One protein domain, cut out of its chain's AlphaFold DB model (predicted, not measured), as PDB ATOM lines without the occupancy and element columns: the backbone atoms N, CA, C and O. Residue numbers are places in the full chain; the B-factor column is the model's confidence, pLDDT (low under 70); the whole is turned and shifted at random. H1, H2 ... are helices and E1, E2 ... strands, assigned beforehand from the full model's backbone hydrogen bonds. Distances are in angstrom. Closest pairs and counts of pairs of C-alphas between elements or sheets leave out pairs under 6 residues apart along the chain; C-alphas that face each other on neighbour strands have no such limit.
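This is residues 2 to 57 of the 489 residues of an uncharacterized protein of Exiguobacterium profundum (UniProt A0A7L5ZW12). There is little regular structure: two short parallel strands, E1 and E2, lie side by side in the middle, with helix H2 set off on one side by loops and the tail, residues 47 to 57, curving round on the other. Short helix H1 precedes E1. The 56 printed residues include named elements H1, E1, H2, E2 in that order, mixed in class, holding only 22 residues; the whole is flat, 31 by 30 by 16 A, and only just compact, close to loose, with a radius of gyration of the C-alphas of 11.8 A.

E1, residues 11 to 15, and E2, residues 43 to 46, are parallel neighbours, their directions 40 degrees apart; N 44 and O 12, at 2.8 A, are within hydrogen-bond range. With H2, residues 27 to 35, they form a strand-helix-strand unit, two parallel neighbour strands with a helix between them along the chain; its crossover is right-handed. The closest C-alphas of H1, residues 2 to 5, and E1 are those of Ala 4 and Met 12, 7.7 A. H1 is apart from H2 and E2. Every O i to N i+4 pair in H2 is within hydrogen-bond range; H1 is too short for one.

H1 begins at C-alpha 2 (-4.067, 25.376, -3.177); E1 spans 12.9 A, H2 12.3 A; E2 ends at C-alpha 46 (-14.916, 12.647, -16.665).

The printed part has no cut; E1 to H2 is a long link. Residues 2 to 3 and 21 to 26 have pLDDT under 70.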
ATOM      1  N   VAL A   2      -5.191  25.509  -4.148       67.62
ATOM      2  CA  VAL A   2      -4.067  25.376  -3.177       67.62
ATOM      3  C   VAL A   2      -3.695  23.915  -2.945       67.62
ATOM      4  O   VAL A   2      -2.559  23.493  -3.128       67.62
ATOM      5  N   LEU A   3      -4.711  23.120  -2.622       69.88
ATOM      6  CA  LEU A   3      -4.540  21.720  -2.287       69.88
ATOM      7  C   LEU A   3      -4.096  20.876  -3.494       69.88
ATOM      8  O   LEU A   3      -3.349  19.920  -3.329       69.88
ATOM      9  N   ALA A   4      -4.476  21.276  -4.713       75.81
ATOM     10  CA  ALA A   4      -4.002  20.635  -5.938       75.81
ATOM     11  C   ALA A   4      -2.515  20.940  -6.200       75.81
ATOM     12  O   ALA A   4      -1.786  20.054  -6.645       75.81
ATOM     13  N   ARG A   5      -2.033  22.150  -5.874       76.81
ATOM     14  CA  ARG A   5      -0.601  22.499  -5.954       76.81
ATOM     15  C   ARG A   5       0.240  21.748  -4.932       76.81
ATOM     16  O   ARG A   5       1.284  21.215  -5.277       76.81
ATOM     17  N   GLN A   6      -0.244  21.655  -3.696       81.06
ATOM     18  CA  GLN A   6       0.438  20.938  -2.612       81.06
ATOM     19  C   GLN A   6       0.519  19.426  -2.844       81.06
ATOM     20  O   GLN A   6       1.203  18.719  -2.106       81.06
ATOM     21  N   ARG A   7      -0.211  18.905  -3.835       84.75
ATOM     22  CA  ARG A   7      -0.308  17.473  -4.102       84.75
ATOM     23  C   ARG A   7      -0.111  17.192  -5.585       84.75
ATOM     24  O   ARG A   7      -1.074  16.864  -6.271       84.75
ATOM     25  N   PRO A   8       1.124  17.334  -6.090       84.38
ATOM     26  CA  PRO A   8       1.425  17.308  -7.520       84.38
ATOM     27  C   PRO A   8       1.119  15.971  -8.206       84.38
ATOM     28  O   PRO A   8       0.929  15.944  -9.411       84.38
ATOM     29  N   HIS A   9       1.032  14.875  -7.453       88.50
ATOM     30  CA  HIS A   9       0.788  13.537  -8.003       88.50
ATOM     31  C   HIS A   9      -0.683  13.191  -8.185       88.50
ATOM     32  O   HIS A   9      -1.007  12.157  -8.759       88.50
ATOM     33  N   ASP A  10      -1.574  14.018  -7.654       89.00
ATOM     34  CA  ASP A  10      -2.977  13.682  -7.679       89.00
ATOM     35  C   ASP A  10      -3.646  14.148  -8.984       89.00
ATOM     36  O   ASP A  10      -3.427  15.284  -9.428       89.00
ATOM     37  N   THR A  11      -4.489  13.285  -9.564       90.25
ATOM     38  CA  THR A  11      -5.264  13.574 -10.781       90.25
ATOM     39  C   THR A  11      -6.448  14.478 -10.459       90.25
ATOM     40  O   THR A  11      -7.161  14.266  -9.479       90.25
ATOM     41  N   MET A  12      -6.677  15.480 -11.295       89.56
ATOM     42  CA  MET A  12      -7.779  16.424 -11.214       89.56
ATOM     43  C   MET A  12      -8.877  16.022 -12.193       89.56
ATOM     44  O   MET A  12      -8.662  16.002 -13.395       89.56
ATOM     45  N   LEU A  13     -10.055  15.710 -11.683       89.56
ATOM     46  CA  LEU A  13     -11.216  15.327 -12.468       89.56
ATOM     47  C   LEU A  13     -12.008  16.577 -12.818       89.56
ATOM     48  O   LEU A  13     -12.362  17.320 -11.903       89.56
ATOM     49  N   LEU A  14     -12.298  16.763 -14.100       87.06
ATOM     50  CA  LEU A  14     -13.138  17.822 -14.641       87.06
ATOM     51  C   LEU A  14     -14.361  17.177 -15.299       87.06
ATOM     52  O   LEU A  14     -14.201  16.329 -16.172       87.06
ATOM     53  N   LEU A  15     -15.571  17.545 -14.875       86.88
ATOM     54  CA  LEU A  15     -16.781  16.939 -15.432       86.88
ATOM     55  C   LEU A  15     -17.037  17.488 -16.838       86.88
ATOM     56  O   LEU A  15     -16.985  18.700 -17.056       86.88
ATOM     57  N   ALA A  16     -17.331  16.596 -17.775       84.56
ATOM     58  CA  ALA A  16     -17.617  16.929 -19.162       84.56
ATOM     59  C   ALA A  16     -18.923  16.253 -19.621       84.56
ATOM     60  O   ALA A  16     -19.332  15.259 -19.022       84.56
ATOM     61  N   PRO A  17     -19.592  16.772 -20.664       80.31
ATOM     62  CA  PRO A  17     -20.701  16.069 -21.307       80.31
ATOM     63  C   PRO A  17     -20.265  14.707 -21.857       80.31
ATOM     64  O   PRO A  17     -19.125  14.563 -22.311       80.31
ATOM     65  N   GLU A  18     -21.177  13.734 -21.859       82.62
ATOM     66  CA  GLU A  18     -20.925  12.385 -22.376       82.62
ATOM     67  C   GLU A  18     -20.380  12.422 -23.815       82.62
ATOM     68  O   GLU A  18     -20.887  13.148 -24.671       82.62
ATOM     69  N   GLY A  19     -19.316  11.659 -24.087       81.81
ATOM     70  CA  GLY A  19     -18.703  11.600 -25.415       81.81
ATOM     71  C   GLY A  19     -17.665  12.692 -25.689       81.81
ATOM     72  O   GLY A  19     -17.091  12.717 -26.781       81.81
ATOM     73  N   SER A  20     -17.357  13.547 -24.709       79.31
ATOM     74  CA  SER A  20     -16.256  14.518 -24.776       79.31
ATOM     75  C   SER A  20     -14.896  13.810 -24.700       79.31
ATOM     76  O   SER A  20     -14.228  13.806 -23.669       79.31
ATOM     77  N   ARG A  21     -14.486  13.164 -25.800       63.56
ATOM     78  CA  ARG A  21     -13.267  12.333 -25.864       63.56
ATOM     79  C   ARG A  21     -11.963  13.122 -25.937       63.56
ATOM     80  O   ARG A  21     -10.905  12.567 -25.657       63.56
ATOM     81  N   GLU A  22     -12.027  14.398 -26.294       66.56
ATOM     82  CA  GLU A  22     -10.856  15.259 -26.418       66.56
ATOM     83  C   GLU A  22     -11.057  16.574 -25.673       66.56
ATOM     84  O   GLU A  22     -12.178  17.036 -25.459       66.56
ATOM     85  N   TRP A  23      -9.932  17.205 -25.324       64.50
ATOM     86  CA  TRP A  23      -9.854  18.577 -24.831       64.50
ATOM     87  C   TRP A  23     -10.236  19.586 -25.923       64.50
ATOM     88  O   TRP A  23      -9.468  20.504 -26.218       64.50
ATOM     89  N   ASN A  24     -11.448  19.476 -26.466       59.84
ATOM     90  CA  ASN A  24     -12.103  20.572 -27.173       59.84
ATOM     91  C   ASN A  24     -12.748  21.553 -26.177       59.84
ATOM     92  O   ASN A  24     -13.711  22.252 -26.473       59.84
ATOM     93  N   LEU A  25     -12.213  21.589 -24.954       64.19
ATOM     94  CA  LEU A  25     -12.462  22.663 -24.019       64.19
ATOM     95  C   LEU A  25     -11.924  23.935 -24.654       64.19
ATOM     96  O   LEU A  25     -10.735  24.020 -24.978       64.19
ATOM     97  N   HIS A  26     -12.821  24.899 -24.840       67.19
ATOM     98  CA  HIS A  26     -12.494  26.229 -25.324       67.19
ATOM     99  C   HIS A  26     -11.207  26.747 -24.663       67.19
ATOM    100  O   HIS A  26     -10.993  26.543 -23.462       67.19
ATOM    101  N   GLY A  27     -10.370  27.448 -25.436       77.25
ATOM    102  CA  GLY A  27      -9.045  27.913 -24.999       77.25
ATOM    103  C   GLY A  27      -9.036  28.595 -23.625       77.25
ATOM    104  O   GLY A  27      -8.094  28.405 -22.861       77.25
ATOM    105  N   HIS A  28     -10.127  29.271 -23.251       78.69
ATOM    106  CA  HIS A  28     -10.277  29.913 -21.946       78.69
ATOM    107  C   HIS A  28     -10.140  28.955 -20.750       78.69
ATOM    108  O   HIS A  28      -9.596  29.355 -19.726       78.69
ATOM    109  N   VAL A  29     -10.593  27.696 -20.841       82.12
ATOM    110  CA  VAL A  29     -10.476  26.746 -19.719       82.12
ATOM    111  C   VAL A  29      -9.009  26.426 -19.470       82.12
ATOM    112  O   VAL A  29      -8.561  26.489 -18.331       82.12
ATOM    113  N   LYS A  30      -8.244  26.145 -20.533       83.62
ATOM    114  CA  LYS A  30      -6.799  25.884 -20.434       83.62
ATOM    115  C   LYS A  30      -6.072  27.086 -19.840       83.62
ATOM    116  O   LYS A  30      -5.324  26.928 -18.883       83.62
ATOM    117  N   GLU A  31      -6.386  28.288 -20.319       89.06
ATOM    118  CA  GLU A  31      -5.809  29.519 -19.778       89.06
ATOM    119  C   GLU A  31      -6.145  29.725 -18.292       89.06
ATOM    120  O   GLU A  31      -5.280  30.150 -17.527       89.06
ATOM    121  N   VAL A  32      -7.368  29.397 -17.853       89.38
ATOM    122  CA  VAL A  32      -7.734  29.435 -16.427       89.38
ATOM    123  C   VAL A  32      -6.919  28.410 -15.641       89.38
ATOM    124  O   VAL A  32      -6.409  28.741 -14.574       89.38
ATOM    125  N   MET A  33      -6.737  27.192 -16.143       88.31
ATOM    126  CA  MET A  33      -5.927  26.181 -15.452       88.31
ATOM    127  C   MET A  33      -4.463  26.603 -15.330       88.31
ATOM    128  O   MET A  33      -3.900  26.548 -14.232       88.31
ATOM    129  N   ASP A  34      -3.889  27.149 -16.399       89.50
ATOM    130  CA  ASP A  34      -2.540  27.715 -16.400       89.50
ATOM    131  C   ASP A  34      -2.428  28.903 -15.430       89.50
ATOM    132  O   ASP A  34      -1.467  29.002 -14.651       89.50
ATOM    133  N   TRP A  35      -3.448  29.771 -15.389       91.56
ATOM    134  CA  TRP A  35      -3.557  30.867 -14.420       91.56
ATOM    135  C   TRP A  35      -3.533  30.351 -12.979       91.56
ATOM    136  O   TRP A  35      -2.837  30.865 -12.096       91.56
ATOM    137  N   CYS A  36      -4.238  29.249 -12.763       90.19
ATOM    138  CA  CYS A  36      -4.332  28.539 -11.503       90.19
ATOM    139  C   CYS A  36      -3.083  27.699 -11.185       90.19
ATOM    140  O   CYS A  36      -2.959  27.192 -10.067       90.19
ATOM    141  N   GLY A  37      -2.111  27.606 -12.099       90.12
ATOM    142  CA  GLY A  37      -0.892  26.808 -11.942       90.12
ATOM    143  C   GLY A  37      -1.198  25.315 -11.849       90.12
ATOM    144  O   GLY A  37      -0.606  24.615 -11.029       90.12
ATOM    145  N   LEU A  38      -2.194  24.865 -12.608       88.69
ATOM    146  CA  LEU A  38      -2.646  23.485 -12.666       88.69
ATOM    147  C   LEU A  38      -2.213  22.919 -14.019       88.69
ATOM    148  O   LEU A  38      -2.733  23.368 -15.038       88.69
ATOM    149  N   PRO A  39      -1.249  21.989 -14.051       85.12
ATOM    150  CA  PRO A  39      -0.694  21.540 -15.312       85.12
ATOM    151  C   PRO A  39      -1.709  20.630 -16.041       85.12
ATOM    152  O   PRO A  39      -2.408  19.843 -15.388       85.12
ATOM    153  N   PRO A  40      -1.837  20.744 -17.377       83.81
ATOM    154  CA  PRO A  40      -2.866  20.034 -18.140       83.81
ATOM    155  C   PRO A  40      -2.788  18.506 -18.073       83.81
ATOM    156  O   PRO A  40      -3.812  17.834 -18.143       83.81
ATOM    157  N   ASP A  41      -1.587  17.954 -17.908       87.06
ATOM    158  CA  ASP A  41      -1.320  16.513 -17.803       87.06
ATOM    159  C   ASP A  41      -1.935  15.869 -16.550       87.06
ATOM    160  O   ASP A  41      -2.148  14.658 -16.500       87.06
ATOM    161  N   ARG A  42      -2.271  16.680 -15.544       87.88
ATOM    162  CA  ARG A  42      -2.964  16.227 -14.339       87.88
ATOM    163  C   ARG A  42      -4.474  16.209 -14.483       87.88
ATOM    164  O   ARG A  42      -5.142  15.745 -13.561       87.88
ATOM    165  N   LEU A  43      -5.024  16.725 -15.577       86.88
ATOM    166  CA  LEU A  43      -6.460  16.843 -15.754       86.88
ATOM    167  C   LEU A  43      -7.036  15.642 -16.501       86.88
ATOM    168  O   LEU A  43      -6.617  15.292 -17.599       86.88
ATOM    169  N   CYS A  44      -8.057  15.041 -15.908       88.44
ATOM    170  CA  CYS A  44      -8.833  13.951 -16.465       88.44
ATOM    171  C   CYS A  44     -10.264  14.439 -16.689       88.44
ATOM    172  O   CYS A  44     -10.941  14.854 -15.746       88.44
ATOM    173  N   LEU A  45     -10.716  14.408 -17.943       87.50
ATOM    174  CA  LEU A  45     -12.111  14.666 -18.276       87.50
ATOM    175  C   LEU A  45     -12.941  13.446 -17.896       87.50
ATOM    176  O   LEU A  45     -12.617  12.322 -18.274       87.50
ATOM    177  N   VAL A  46     -13.996  13.679 -17.124       90.56
ATOM    178  CA  VAL A  46     -14.916  12.647 -16.665       90.56
ATOM    179  C   VAL A  46     -16.263  12.914 -17.310       90.56
ATOM    180  O   VAL A  46     -16.987  13.819 -16.902       90.56
ATOM    181  N   ASP A  47     -16.569  12.124 -18.332       89.56
ATOM    182  CA  ASP A  47     -17.795  12.201 -19.129       89.56
ATOM    183  C   ASP A  47     -18.793  11.079 -18.804       89.56
ATOM    184  O   ASP A  47     -19.897  11.031 -19.336       89.56
ATOM    185  N   ARG A  48     -18.403  10.172 -17.905       88.62
ATOM    186  CA  ARG A  48     -19.190   9.032 -17.436       88.62
ATOM    187  C   ARG A  48     -18.862   8.709 -15.979       88.62
ATOM    188  O   ARG A  48     -17.776   9.068 -15.512       88.62
ATOM    189  N   PRO A  49     -19.748   8.010 -15.248       89.75
ATOM    190  CA  PRO A  49     -19.470   7.588 -13.881       89.75
ATOM    191  C   PRO A  49     -18.131   6.850 -13.775       89.75
ATOM    192  O   PRO A  49     -17.846   5.926 -14.538       89.75
ATOM    193  N   MET A  50     -17.308   7.262 -12.813       89.75
ATOM    194  CA  MET A  50     -15.972   6.723 -12.582       89.75
ATOM    195  C   MET A  50     -15.856   6.221 -11.148       89.75
ATOM    196  O   MET A  50     -16.334   6.859 -10.211       89.75
ATOM    197  N   GLN A  51     -15.170   5.095 -10.975       90.69
ATOM    198  CA  GLN A  51     -14.737   4.626  -9.668       90.69
ATOM    199  C   GLN A  51     -13.293   5.068  -9.430       90.69
ATOM    200  O   GLN A  51     -12.439   4.912 -10.301       90.69
ATOM    201  N   CYS A  52     -13.017   5.621  -8.254       89.12
ATOM    202  CA  CYS A  52     -11.664   5.948  -7.819       89.12
ATOM    203  C   CYS A  52     -11.433   5.411  -6.406       89.12
ATOM    204  O   CYS A  52     -12.370   5.331  -5.609       89.12
ATOM    205  N   ASP A  53     -10.183   5.069  -6.090       89.38
ATOM    206  CA  ASP A  53      -9.805   4.541  -4.773       89.38
ATOM    207  C   ASP A  53     -10.083   5.552  -3.654       89.38
ATOM    208  O   ASP A  53     -10.457   5.205  -2.531       89.38
ATOM    209  N   ARG A  54      -9.884   6.837  -3.961       90.75
ATOM    210  CA  ARG A  54     -10.136   7.948  -3.049       90.75
ATOM    211  C   ARG A  54     -10.511   9.190  -3.836       90.75
ATOM    212  O   ARG A  54      -9.679   9.710  -4.578       90.75
ATOM    213  N   LEU A  55     -11.718   9.689  -3.584       89.75
ATOM    214  CA  LEU A  55     -12.173  10.989  -4.057       89.75
ATOM    215  C   LEU A  55     -11.944  12.041  -2.982       89.75
ATOM    216  O   LEU A  55     -12.362  11.878  -1.836       89.75
ATOM    217  N   ARG A  56     -11.302  13.142  -3.355       86.75
ATOM    218  CA  ARG A  56     -11.168  14.307  -2.485       86.75
ATOM    219  C   ARG A  56     -11.893  15.484  -3.103       86.75
ATOM    220  O   ARG A  56     -11.650  15.836  -4.256       86.75
ATOM    221  N   THR A  57     -12.763  16.087  -2.312       83.62
ATOM    222  CA  THR A  57     -13.468  17.317  -2.646       83.62
ATOM    223  C   THR A  57     -12.925  18.432  -1.765       83.62
ATOM    224  O   THR A  57     -12.524  18.210  -0.621       83.62
TER     225      THR A  57